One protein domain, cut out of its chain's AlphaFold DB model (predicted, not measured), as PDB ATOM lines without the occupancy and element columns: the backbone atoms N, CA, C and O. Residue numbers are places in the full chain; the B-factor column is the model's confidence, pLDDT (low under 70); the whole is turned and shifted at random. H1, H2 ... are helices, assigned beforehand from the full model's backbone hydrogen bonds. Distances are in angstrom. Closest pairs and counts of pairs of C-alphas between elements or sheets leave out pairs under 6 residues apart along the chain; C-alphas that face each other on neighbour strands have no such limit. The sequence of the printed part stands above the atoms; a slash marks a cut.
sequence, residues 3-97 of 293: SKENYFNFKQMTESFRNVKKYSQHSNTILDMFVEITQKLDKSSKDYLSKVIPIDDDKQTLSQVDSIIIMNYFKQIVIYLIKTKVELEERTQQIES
ATOM      1  N   SER A   3     102.206 179.018 110.824       55.81
ATOM      2  CA  SER A   3     103.001 178.198 109.889       55.81
ATOM      3  C   SER A   3     104.420 177.885 110.384       55.81
ATOM      4  O   SER A   3     104.999 176.878 109.975       55.81
ATOM      5  N   LYS A   4     104.988 178.706 111.281       55.72
ATOM      6  CA  LYS A   4     106.350 178.500 111.812       55.72
ATOM      7  C   LYS A   4     106.408 177.492 112.966       55.72
ATOM      8  O   LYS A   4     107.374 176.738 113.038       55.72
ATOM      9  N   GLU A   5     105.376 177.413 113.811       56.50
ATOM     10  CA  GLU A   5     105.302 176.405 114.887       56.50
ATOM     11  C   GLU A   5     105.127 174.980 114.341       56.50
ATOM     12  O   GLU A   5     105.768 174.044 114.824       56.50
ATOM     13  N   ASN A   6     104.360 174.811 113.259       59.47
ATOM     14  CA  ASN A   6     104.157 173.503 112.625       59.47
ATOM     15  C   ASN A   6     105.451 172.906 112.035       59.47
ATOM     16  O   ASN A   6     105.658 171.693 112.070       59.47
ATOM     17  N   TYR A   7     106.362 173.749 111.539       60.28
ATOM     18  CA  TYR A   7     107.636 173.293 110.973       60.28
ATOM     19  C   TYR A   7     108.623 172.814 112.051       60.28
ATOM     20  O   TYR A   7     109.369 171.854 111.845       60.28
ATOM     21  N   PHE A   8     108.607 173.451 113.225       64.06
ATOM     22  CA  PHE A   8     109.457 173.067 114.354       64.06
ATOM     23  C   PHE A   8     109.041 171.705 114.935       64.06
ATOM     24  O   PHE A   8     109.892 170.863 115.233       64.06
ATOM     25  N   ASN A   9     107.731 171.450 114.993       68.69
ATOM     26  CA  ASN A   9     107.166 170.197 115.490       68.69
ATOM     27  C   ASN A   9     107.487 169.004 114.561       68.69
ATOM     28  O   ASN A   9     107.879 167.929 115.014       68.69
ATOM     29  N   PHE A  10     107.451 169.213 113.238       68.50
ATOM     30  CA  PHE A  10     107.824 168.185 112.257       68.50
ATOM     31  C   PHE A  10     109.319 167.812 112.310       68.50
ATOM     32  O   PHE A  10     109.689 166.641 112.169       68.50
ATOM     33  N   LYS A  11     110.202 168.788 112.560       72.25
ATOM     34  CA  LYS A  11     111.645 168.536 112.704       72.25
ATOM     35  C   LYS A  11     111.968 167.736 113.974       72.25
ATOM     36  O   LYS A  11     112.716 166.764 113.895       72.25
ATOM     37  N   GLN A  12     111.354 168.068 115.113       71.19
ATOM     38  CA  GLN A  12     111.490 167.264 116.339       71.19
ATOM     39  C   GLN A  12     110.948 165.843 116.165       71.19
ATOM     40  O   GLN A  12     111.587 164.879 116.585       71.19
ATOM     41  N   MET A  13     109.800 165.697 115.501       70.25
ATOM     42  CA  MET A  13     109.208 164.389 115.243       70.25
ATOM     43  C   MET A  13     110.129 163.524 114.361       70.25
ATOM     44  O   MET A  13     110.397 162.369 114.690       70.25
ATOM     45  N   THR A  14     110.692 164.083 113.285       72.44
ATOM     46  CA  THR A  14     111.625 163.358 112.400       72.44
ATOM     47  C   THR A  14     112.963 163.011 113.067       72.44
ATOM     48  O   THR A  14     113.498 161.927 112.816       72.44
ATOM     49  N   GLU A  15     113.495 163.863 113.947       70.94
ATOM     50  CA  GLU A  15     114.675 163.544 114.768       70.94
ATOM     51  C   GLU A  15     114.380 162.449 115.803       70.94
ATOM     52  O   GLU A  15     115.177 161.518 115.946       70.94
ATOM     53  N   SER A  16     113.210 162.486 116.447       67.81
ATOM     54  CA  SER A  16     112.751 161.430 117.356       67.81
ATOM     55  C   SER A  16     112.650 160.079 116.638       67.81
ATOM     56  O   SER A  16     113.242 159.097 117.086       67.81
ATOM     57  N   PHE A  17     112.044 160.030 115.447       68.81
ATOM     58  CA  PHE A  17     111.980 158.805 114.639       68.81
ATOM     59  C   PHE A  17     113.358 158.281 114.214       68.81
ATOM     60  O   PHE A  17     113.589 157.068 114.227       68.81
ATOM     61  N   ARG A  18     114.301 159.165 113.856       71.56
ATOM     62  CA  ARG A  18     115.683 158.755 113.544       71.56
ATOM     63  C   ARG A  18     116.383 158.161 114.762       71.56
ATOM     64  O   ARG A  18     117.085 157.162 114.617       71.56
ATOM     65  N   ASN A  19     116.184 158.749 115.937       73.19
ATOM     66  CA  ASN A  19     116.760 158.249 117.179       73.19
ATOM     67  C   ASN A  19     116.149 156.897 117.560       73.19
ATOM     68  O   ASN A  19     116.900 155.959 117.808       73.19
ATOM     69  N   VAL A  20     114.825 156.742 117.483       71.88
ATOM     70  CA  VAL A  20     114.133 155.457 117.709       71.88
ATOM     71  C   VAL A  20     114.658 154.368 116.770       71.88
ATOM     72  O   VAL A  20     114.941 153.257 117.213       71.88
ATOM     73  N   LYS A  21     114.883 154.688 115.487       73.75
ATOM     74  CA  LYS A  21     115.460 153.737 114.523       73.75
ATOM     75  C   LYS A  21     116.889 153.319 114.894       73.75
ATOM     76  O   LYS A  21     117.216 152.143 114.772       73.75
ATOM     77  N   LYS A  22     117.725 154.248 115.374       77.31
ATOM     78  CA  LYS A  22     119.078 153.934 115.869       77.31
ATOM     79  C   LYS A  22     119.037 153.064 117.130       77.31
ATOM     80  O   LYS A  22     119.742 152.063 117.190       77.31
ATOM     81  N   TYR A  23     118.185 153.393 118.102       76.31
ATOM     82  CA  TYR A  23     118.017 152.586 119.318       76.31
ATOM     83  C   TYR A  23     117.523 151.166 119.002       76.31
ATOM     84  O   TYR A  23     118.069 150.196 119.523       76.31
ATOM     85  N   SER A  24     116.568 151.032 118.077       79.38
ATOM     86  CA  SER A  24     116.086 149.733 117.591       79.38
ATOM     87  C   SER A  24     117.196 148.911 116.920       79.38
ATOM     88  O   SER A  24     117.297 147.709 117.162       79.38
ATOM     89  N   GLN A  25     118.075 149.545 116.135       85.19
ATOM     90  CA  GLN A  25     119.235 148.866 115.542       85.19
ATOM     91  C   GLN A  25     120.190 148.328 116.612       85.19
ATOM     92  O   GLN A  25     120.566 147.161 116.548       85.19
ATOM     93  N   HIS A  26     120.535 149.141 117.616       86.44
ATOM     94  CA  HIS A  26     121.415 148.709 118.705       86.44
ATOM     95  C   HIS A  26     120.814 147.566 119.530       86.44
ATOM     96  O   HIS A  26     121.530 146.626 119.867       86.44
ATOM     97  N   SER A  27     119.505 147.601 119.793       88.81
ATOM     98  CA  SER A  27     118.796 146.517 120.485       88.81
ATOM     99  C   SER A  27     118.914 145.185 119.740       88.81
ATOM    100  O   SER A  27     119.231 144.164 120.348       88.81
ATOM    101  N   ASN A  28     118.727 145.193 118.416       88.88
ATOM    102  CA  ASN A  28     118.862 143.987 117.596       88.88
ATOM    103  C   ASN A  28     120.303 143.464 117.582       88.88
ATOM    104  O   ASN A  28     120.513 142.265 117.716       88.88
ATOM    105  N   THR A  29     121.297 144.354 117.495       93.56
ATOM    106  CA  THR A  29     122.711 143.956 117.569       93.56
ATOM    107  C   THR A  29     123.054 143.317 118.917       93.56
ATOM    108  O   THR A  29     123.775 142.325 118.948       93.56
ATOM    109  N   ILE A  30     122.531 143.846 120.029       92.69
ATOM    110  CA  ILE A  30     122.722 143.260 121.366       92.69
ATOM    111  C   ILE A  30     122.120 141.853 121.420       92.69
ATOM    112  O   ILE A  30     122.795 140.920 121.851       92.69
ATOM    113  N   LEU A  31     120.888 141.680 120.941       93.31
ATOM    114  CA  LEU A  31     120.239 140.371 120.887       93.31
ATOM    115  C   LEU A  31     121.022 139.370 120.020       93.31
ATOM    116  O   LEU A  31     121.217 138.227 120.428       93.31
ATOM    117  N   ASP A  32     121.498 139.797 118.850       94.25
ATOM    118  CA  ASP A  32     122.281 138.952 117.944       94.25
ATOM    119  C   ASP A  32     123.584 138.484 118.590       94.25
ATOM    120  O   ASP A  32     123.888 137.290 118.570       94.25
ATOM    121  N   MET A  33     124.313 139.398 119.236       94.75
ATOM    122  CA  MET A  33     125.510 139.035 119.990       94.75
ATOM    123  C   MET A  33     125.177 138.055 121.124       94.75
ATOM    124  O   MET A  33     125.987 137.179 121.423       94.75
ATOM    125  N   PHE A  34     124.023 138.213 121.788       95.06
ATOM    126  CA  PHE A  34     123.649 137.366 122.924       95.06
ATOM    127  C   PHE A  34     123.452 135.932 122.456       95.06
ATOM    128  O   PHE A  34     124.075 135.021 122.996       95.06
ATOM    129  N   VAL A  35     122.668 135.757 121.391       94.81
ATOM    130  CA  VAL A  35     122.428 134.456 120.762       94.81
ATOM    131  C   VAL A  35     123.730 133.838 120.247       94.81
ATOM    132  O   VAL A  35     123.959 132.642 120.421       94.81
ATOM    133  N   GLU A  36     124.617 134.628 119.640       95.69
ATOM    134  CA  GLU A  36     125.905 134.113 119.163       95.69
ATOM    135  C   GLU A  36     126.785 133.614 120.320       95.69
ATOM    136  O   GLU A  36     127.391 132.539 120.242       95.69
ATOM    137  N   ILE A  37     126.849 134.376 121.414       95.06
ATOM    138  CA  ILE A  37     127.645 134.012 122.587       95.06
ATOM    139  C   ILE A  37     127.058 132.780 123.271       95.06
ATOM    140  O   ILE A  37     127.815 131.856 123.567       95.06
ATOM    141  N   THR A  38     125.737 132.698 123.457       94.25
ATOM    142  CA  THR A  38     125.109 131.512 124.055       94.25
ATOM    143  C   THR A  38     125.313 130.268 123.200       94.25
ATOM    144  O   THR A  38     125.587 129.202 123.747       94.25
ATOM    145  N   GLN A  39     125.292 130.377 121.869       94.69
ATOM    146  CA  GLN A  39     125.592 129.250 120.981       94.69
ATOM    147  C   GLN A  39     127.012 128.709 121.179       94.69
ATOM    148  O   GLN A  39     127.188 127.488 121.197       94.69
ATOM    149  N   LYS A  40     127.993 129.597 121.392       96.06
ATOM    150  CA  LYS A  40     129.412 129.256 121.588       96.06
ATOM    151  C   LYS A  40     129.755 128.729 122.983       96.06
ATOM    152  O   LYS A  40     130.850 128.197 123.154       96.06
ATOM    153  N   LEU A  41     128.860 128.849 123.965       95.25
ATOM    154  CA  LEU A  41     129.079 128.268 125.290       95.25
ATOM    155  C   LEU A  41     129.104 126.735 125.218       95.25
ATOM    156  O   LEU A  41     128.287 126.102 124.536       95.25
ATOM    157  N   ASP A  42     130.031 126.139 125.960       95.50
ATOM    158  CA  ASP A  42     130.096 124.698 126.159       95.50
ATOM    159  C   ASP A  42     128.912 124.206 127.004       95.50
ATOM    160  O   ASP A  42     128.234 124.973 127.695       95.50
ATOM    161  N   LYS A  43     128.656 122.897 126.949       95.56
ATOM    162  CA  LYS A  43     127.500 122.283 127.612       95.56
ATOM    163  C   LYS A  43     127.492 122.532 129.124       95.56
ATOM    164  O   LYS A  43     126.451 122.873 129.667       95.56
ATOM    165  N   SER A  44     128.648 122.429 129.784       94.38
ATOM    166  CA  SER A  44     128.737 122.631 131.235       94.38
ATOM    167  C   SER A  44     128.392 124.066 131.624       94.38
ATOM    168  O   SER A  44     127.688 124.294 132.607       94.38
ATOM    169  N   SER A  45     128.865 125.041 130.847       95.19
ATOM    170  CA  SER A  45     128.537 126.450 131.073       95.19
ATOM    171  C   SER A  45     127.066 126.758 130.814       95.19
ATOM    172  O   SER A  45     126.468 127.506 131.586       95.19
ATOM    173  N   LYS A  46     126.464 126.150 129.783       95.19
ATOM    174  CA  LYS A  46     125.021 126.256 129.512       95.19
ATOM    175  C   LYS A  46     124.189 125.704 130.666       95.19
ATOM    176  O   LYS A  46     123.332 126.420 131.167       95.19
ATOM    177  N   ASP A  47     124.506 124.502 131.146       95.06
ATOM    178  CA  ASP A  47     123.788 123.845 132.251       95.06
ATOM    179  C   ASP A  47     123.867 124.641 133.571       95.06
ATOM    180  O   ASP A  47     122.957 124.592 134.405       95.06
ATOM    181  N   TYR A  48     124.968 125.363 133.799       94.31
ATOM    182  CA  TYR A  48     125.114 126.232 134.966       94.31
ATOM    183  C   TYR A  48     124.327 127.535 134.808       94.31
ATOM    184  O   TYR A  48     123.586 127.929 135.711       94.31
ATOM    185  N   LEU A  49     124.494 128.210 133.669       95.12
ATOM    186  CA  LEU A  49     123.917 129.530 133.434       95.12
ATOM    187  C   LEU A  49     122.407 129.481 133.155       95.12
ATOM    188  O   LEU A  49     121.723 130.447 133.491       95.12
ATOM    189  N   SER A  50     121.868 128.367 132.644       94.81
ATOM    190  CA  SER A  50     120.422 128.173 132.423       94.81
ATOM    191  C   SER A  50     119.595 128.260 133.712       94.81
ATOM    192  O   SER A  50     118.399 128.535 133.680       94.81
ATOM    193  N   LYS A  51     120.235 128.098 134.878       94.38
ATOM    194  CA  LYS A  51     119.605 128.276 136.198       94.38
ATOM    195  C   LYS A  51     119.344 129.738 136.557       94.38
ATOM    196  O   LYS A  51     118.587 130.003 137.486       94.38
ATOM    197  N   VAL A  52     120.026 130.671 135.893       91.88
ATOM    198  CA  VAL A  52     120.043 132.102 136.248       91.88
ATOM    199  C   VAL A  52     119.608 132.983 135.072       91.88
ATOM    200  O   VAL A  52     119.151 134.106 135.275       91.88
ATOM    201  N   ILE A  53     119.727 132.470 133.845       93.62
ATOM    202  CA  ILE A  53     119.458 133.172 132.592       93.62
ATOM    203  C   ILE A  53     118.656 132.242 131.669       93.62
ATOM    204  O   ILE A  53     119.015 131.069 131.552       93.62
ATOM    205  N   PRO A  54     117.636 132.743 130.951       90.31
ATOM    206  CA  PRO A  54     116.939 131.973 129.923       90.31
ATOM    207  C   PRO A  54     117.817 131.804 128.667       90.31
ATOM    208  O   PRO A  54     117.745 132.582 127.719       90.31
ATOM    209  N   ILE A  55     118.718 130.819 128.686       88.56
ATOM    210  CA  ILE A  55     119.671 130.548 127.588       88.56
ATOM    211  C   ILE A  55     119.053 129.709 126.469       88.56
ATOM    212  O   ILE A  55     119.490 129.810 125.324       88.56
ATOM    213  N   ASP A  56     118.051 128.902 126.811       89.50
ATOM    214  CA  ASP A  56     117.384 127.986 125.883       89.50
ATOM    215  C   ASP A  56     116.196 128.639 125.156       89.50
ATOM    216  O   ASP A  56     115.602 128.024 124.269       89.50
ATOM    217  N   ASP A  57     115.872 129.886 125.510       91.06
ATOM    218  CA  ASP A  57     114.826 130.665 124.861       91.06
ATOM    219  C   ASP A  57     115.210 130.970 123.408       91.06
ATOM    220  O   ASP A  57     116.350 131.302 123.062       91.06
ATOM    221  N   ASP A  58     114.231 130.851 122.522       91.19
ATOM    222  CA  ASP A  58     114.396 131.128 121.110       91.19
ATOM    223  C   ASP A  58     114.523 132.635 120.840       91.19
ATOM    224  O   ASP A  58     114.059 133.505 121.575       91.19
ATOM    225  N   LYS A  59     115.144 132.989 119.713       90.75
ATOM    226  CA  LYS A  59     115.392 134.396 119.367       90.75
ATOM    227  C   LYS A  59     114.105 135.244 119.315       90.75
ATOM    228  O   LYS A  59     114.175 136.453 119.524       90.75
ATOM    229  N   GLN A  60     112.946 134.640 119.030       91.12
ATOM    230  CA  GLN A  60     111.672 135.363 118.963       91.12
ATOM    231  C   GLN A  60     111.170 135.769 120.350       91.12
ATOM    232  O   GLN A  60     110.764 136.919 120.518       91.12
ATOM    233  N   THR A  61     111.245 134.885 121.346       91.19
ATOM    234  CA  THR A  61     110.869 135.218 122.730       91.19
ATOM    235  C   THR A  61     111.817 136.260 123.316       91.19
ATOM    236  O   THR A  61     111.366 137.272 123.854       91.19
ATOM    237  N   LEU A  62     113.122 136.118 123.073       90.50
ATOM    238  CA  LEU A  62     114.129 137.098 123.489       90.50
ATOM    239  C   LEU A  62     113.976 138.467 122.802       90.50
ATOM    240  O   LEU A  62     114.356 139.477 123.387       90.50
ATOM    241  N   SER A  63     113.385 138.541 121.601       91.44
ATOM    242  CA  SER A  63     113.143 139.822 120.907       91.44
ATOM    243  C   SER A  63     112.108 140.720 121.591       91.44
ATOM    244  O   SER A  63     112.059 141.918 121.317       91.44
ATOM    245  N   GLN A  64     111.301 140.151 122.491       93.00
ATOM    246  CA  GLN A  64     110.306 140.876 123.285       93.00
ATOM    247  C   GLN A  64     110.882 141.396 124.609       93.00
ATOM    248  O   GLN A  64     110.249 142.210 125.281       93.00
ATOM    249  N   VAL A  65     112.073 140.931 124.992       92.38
ATOM    250  CA  VAL A  65     112.748 141.306 126.234       92.38
ATOM    251  C   VAL A  65     113.500 142.621 126.034       92.38
ATOM    252  O   VAL A  65     114.130 142.846 125.002       92.38
ATOM    253  N   ASP A  66     113.459 143.501 127.038       94.00
ATOM    254  CA  ASP A  66     114.197 144.764 127.000       94.00
ATOM    255  C   ASP A  66     115.709 144.513 126.842       94.00
ATOM    256  O   ASP A  66     116.320 143.734 127.581       94.00
ATOM    257  N   SER A  67     116.327 145.235 125.907       91.88
ATOM    258  CA  SER A  67     117.775 145.294 125.695       91.88
ATOM    259  C   SER A  67     118.595 145.465 126.983       91.88
ATOM    260  O   SER A  67     119.674 144.882 127.098       91.88
ATOM    261  N   ILE A  68     118.088 146.203 127.978       93.12
ATOM    262  CA  ILE A  68     118.757 146.400 129.274       93.12
ATOM    263  C   ILE A  68     118.845 145.079 130.051       93.12
ATOM    264  O   ILE A  68     119.868 144.783 130.674       93.12
ATOM    265  N   ILE A  69     117.797 144.256 129.988       95.12
ATOM    266  CA  ILE A  69     117.755 142.940 130.634       95.12
ATOM    267  C   ILE A  69     118.715 141.982 129.919       95.12
ATOM    268  O   ILE A  69     119.512 141.317 130.582       95.12
ATOM    269  N   ILE A  70     118.723 141.980 128.581       93.88
ATOM    270  CA  ILE A  70     119.667 141.176 127.783       93.88
ATOM    271  C   ILE A  70     121.119 141.562 128.107       93.88
ATOM    272  O   ILE A  70     121.977 140.698 128.289       93.88
ATOM    273  N   MET A  71     121.406 142.856 128.276       93.44
ATOM    274  CA  MET A  71     122.721 143.327 128.727       93.44
ATOM    275  C   MET A  71     123.085 142.840 130.136       93.44
ATOM    276  O   MET A  71     124.257 142.581 130.422       93.44
ATOM    277  N   ASN A  72     122.106 142.668 131.026       94.81
ATOM    278  CA  ASN A  72     122.350 142.077 132.339       94.81
ATOM    279  C   ASN A  72     122.655 140.572 132.240       94.81
ATOM    280  O   ASN A  72     123.548 140.086 132.935       94.81
ATOM    281  N   TYR A  73     121.992 139.843 131.337       95.69
ATOM    282  CA  TYR A  73     122.340 138.450 131.038       95.69
ATOM    283  C   TYR A  73     123.768 138.338 130.504       95.69
ATOM    284  O   TYR A  73     124.554 137.522 130.986       95.69
ATOM    285  N   PHE A  74     124.160 139.233 129.598       93.75
ATOM    286  CA  PHE A  74     125.541 139.333 129.134       93.75
ATOM    287  C   PHE A  74     126.544 139.512 130.258       93.75
ATOM    288  O   PHE A  74     127.548 138.801 130.320       93.75
ATOM    289  N   LYS A  75     126.269 140.457 131.157       95.44
ATOM    290  CA  LYS A  75     127.118 140.713 132.314       95.44
ATOM    291  C   LYS A  75     127.307 139.440 133.142       95.44
ATOM    292  O   LYS A  75     128.428 139.157 133.554       95.44
ATOM    293  N   GLN A  76     126.250 138.660 133.358       95.81
ATOM    294  CA  GLN A  76     126.337 137.400 134.098       95.81
ATOM    295  C   GLN A  76     127.181 136.343 133.371       95.81
ATOM    296  O   GLN A  76     128.029 135.721 134.011       95.81
ATOM    297  N   ILE A  77     127.018 136.191 132.050       95.38
ATOM    298  CA  ILE A  77     127.852 135.289 131.237       95.38
ATOM    299  C   ILE A  77     129.328 135.688 131.353       95.38
ATOM    300  O   ILE A  77     130.174 134.847 131.642       95.38
ATOM    301  N   VAL A  78     129.643 136.976 131.187       95.50
ATOM    302  CA  VAL A  78     131.022 137.485 131.270       95.50
ATOM    303  C   VAL A  78     131.616 137.261 132.661       95.50
ATOM    304  O   VAL A  78     132.744 136.785 132.764       95.50
ATOM    305  N   ILE A  79     130.867 137.547 133.733       96.50
ATOM    306  CA  ILE A  79     131.320 137.305 135.112       96.50
ATOM    307  C   ILE A  79     131.628 135.822 135.332       96.50
ATOM    308  O   ILE A  79     132.676 135.495 135.890       96.50
ATOM    309  N   TYR A  80     130.745 134.930 134.881       96.06
ATOM    310  CA  TYR A  80     130.961 133.491 134.984       96.06
ATOM    311  C   TYR A  80     132.213 133.055 134.211       96.06
ATOM    312  O   TYR A  80     133.064 132.377 134.778       96.06
ATOM    313  N   LEU A  81     132.380 133.498 132.961       94.88
ATOM    314  CA  LEU A  81     133.547 133.147 132.146       94.88
ATOM    315  C   LEU A  81     134.859 133.638 132.767       94.88
ATOM    316  O   LEU A  81     135.837 132.895 132.783       94.88
ATOM    317  N   ILE A  82     134.880 134.859 133.313       96.25
ATOM    318  CA  ILE A  82     136.048 135.388 134.029       96.25
ATOM    319  C   ILE A  82     136.355 134.517 135.248       96.25
ATOM    320  O   ILE A  82     137.504 134.122 135.434       96.25
ATOM    321  N   LYS A  83     135.342 134.180 136.053       96.38
ATOM    322  CA  LYS A  83     135.521 133.353 137.250       96.38
ATOM    323  C   LYS A  83     136.071 131.970 136.898       96.38
ATOM    324  O   LYS A  83     137.074 131.555 137.468       96.38
ATOM    325  N   THR A  84     135.472 131.298 135.920       95.12
ATOM    326  CA  THR A  84     135.917 129.976 135.462       95.12
ATOM    327  C   THR A  84     137.327 130.033 134.876       95.12
ATOM    328  O   THR A  84     138.128 129.138 135.133       95.12
ATOM    329  N   LYS A  85     137.673 131.094 134.130       94.31
ATOM    330  CA  LYS A  85     139.034 131.300 133.618       94.31
ATOM    331  C   LYS A  85     140.050 131.399 134.754       94.31
ATOM    332  O   LYS A  85     141.068 130.720 134.695       94.31
ATOM    333  N   VAL A  86     139.761 132.203 135.777       95.38
ATOM    334  CA  VAL A  86     140.642 132.363 136.946       95.38
ATOM    335  C   VAL A  86     140.788 131.042 137.703       95.38
ATOM    336  O   VAL A  86     141.908 130.627 137.972       95.38
ATOM    337  N   GLU A  87     139.690 130.329 137.968       93.56
ATOM    338  CA  GLU A  87     139.738 129.021 138.641       93.56
ATOM    339  C   GLU A  87     140.552 127.983 137.850       93.56
ATOM    340  O   GLU A  87     141.282 127.178 138.431       93.56
ATOM    341  N   LEU A  88     140.447 127.985 136.516       90.06
ATOM    342  CA  LEU A  88     141.256 127.118 135.661       90.06
ATOM    343  C   LEU A  88     142.729 127.526 135.677       90.06
ATOM    344  O   LEU A  88     143.583 126.649 135.784       90.06
ATOM    345  N   GLU A  89     143.045 128.818 135.602       89.12
ATOM    346  CA  GLU A  89     144.425 129.308 135.696       89.12
ATOM    347  C   GLU A  89     145.056 128.933 137.046       89.12
ATOM    348  O   GLU A  89     146.171 128.415 137.055       89.12
ATOM    349  N   GLU A  90     144.326 129.061 138.158       88.62
ATOM    350  CA  GLU A  90     144.776 128.615 139.484       88.62
ATOM    351  C   GLU A  90     145.009 127.101 139.544       88.62
ATOM    352  O   GLU A  90     146.052 126.655 140.023       88.62
ATOM    353  N   ARG A  91     144.085 126.284 139.019       86.25
ATOM    354  CA  ARG A  91     144.276 124.823 138.961       86.25
ATOM    355  C   ARG A  91     145.464 124.439 138.092       86.25
ATOM    356  O   ARG A  91     146.183 123.509 138.434       86.25
ATOM    357  N   THR A  92     145.681 125.147 136.988       81.94
ATOM    358  CA  THR A  92     146.795 124.869 136.072       81.94
ATOM    359  C   THR A  92     148.128 125.298 136.684       81.94
ATOM    360  O   THR A  92     149.118 124.592 136.532       81.94
ATOM    361  N   GLN A  93     148.152 126.394 137.445       77.12
ATOM    362  CA  GLN A  93     149.309 126.782 138.255       77.12
ATOM    363  C   GLN A  93     149.559 125.801 139.405       77.12
ATOM    364  O   GLN A  93     150.703 125.506 139.699       77.12
ATOM    365  N   GLN A  94     148.531 125.200 140.007       70.00
ATOM    366  CA  GLN A  94     148.722 124.118 140.987       70.00
ATOM    367  C   GLN A  94     149.272 122.820 140.369       70.00
ATOM    368  O   GLN A  94     149.815 121.987 141.093       70.00
ATOM    369  N   ILE A  95     149.207 122.654 139.040       68.44
ATOM    370  CA  ILE A  95     149.952 121.604 138.316       68.44
ATOM    371  C   ILE A  95     151.468 121.939 138.271       68.44
ATOM    372  O   ILE A  95     152.268 121.194 137.699       68.44
ATOM    373  N   GLU A  96     151.922 122.996 138.961       61.44
ATOM    374  CA  GLU A  96     153.308 123.159 139.409       61.44
ATOM    375  C   GLU A  96     153.742 122.011 140.323       61.44
ATOM    376  O   GLU A  96     153.735 122.061 141.551       61.44
ATOM    377  N   SER A  97     154.215 120.957 139.679       64.75
ATOM    378  CA  SER A  97     155.302 120.130 140.193       64.75
ATOM    379  C   SER A  97     156.002 119.366 139.073       64.75
ATOM    380  O   SER A  97     156.701 118.394 139.337       64.75
TER     381      SER A  97
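This is residues 3 to 97 of the 293 residues of an uncharacterized protein of Paramecium tetraurelia (UniProt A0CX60). Two long helices, H1 and H4, run the same way but are shifted along each other, side by side where residues 27 to 34 of H1 meet residues 67 to 74 of H4, and their free ends stick out at opposite ends of a long rod. Beside this overlap the chain between them, with the short helices H2 and H3, folds back to make a small body. The printed part has 95 residues with four named helices, H1, H2, H3 and H4 in chain order, and no named strand; the class is all helix. The whole is extended, with a radius of gyration of the C-alphas of 20.8 A, and spans 83 by 27 by 17 A, a length made by the two arms, residues 3 to 22 and 85 to 97.

H1, residues 3 to 40, is the longest helix. With residues 27 to 34 alone it touches H4, residues 67 to 94, of which residues 67 to 74 alone take part; the closest C-alphas are those of Ser 27 and Ser 67, 5.4 A apart. The two run the same way at a shallow tilt of 32 degrees. With residues 31 to 35 alone H1 only just touches H3, residues 59 to 62, with 3 pairs of C-alphas within 8 A; the closest are those of Val 35 and Lys 59, 7.2 A apart. H2, residues 43 to 49, is close to H1 but not clearly touching, with the closest C-alphas, those of Thr 38 and Lys 46, 7.6 A apart. H2 is also close to H4 but not clearly touching: the closest C-alphas are those of Leu 49 and Ile 77, 7.3 A apart, and the tilt is steep at 57 degrees, opposite ways. H2 and H3 are apart; H3 and H4 are only just apart, at 8.1 A. In H2 and H4 every O i to N i+4 pair is within hydrogen-bond range, in H1 32 of 34 are, and H3 is too short for such a pair.

H1 begins at C-alpha 3, (103.001, 178.198, 109.889), and measures 56.8 A to C-alpha 40, (129.412, 129.256, 121.588). H4 measures 40.5 A and ends at C-alpha 94, (148.722, 124.118, 140.987). H2 measures 10.0 A and H3 5.1 A.

The C-alphas of Ser 3 and Ser 97 are the two farthest apart, at 83.8 A. Without the stretches that stand free, 62 residues span 33 by 21 by 18 A. The printed part has no cut. The links H1 to H2 and H3 to H4 are tight, and H2 to H3 is short. The mean pLDDT of the printed part is 86.1, and residues 3 to 10, 16 to 17 and 95 to 97 are under 70.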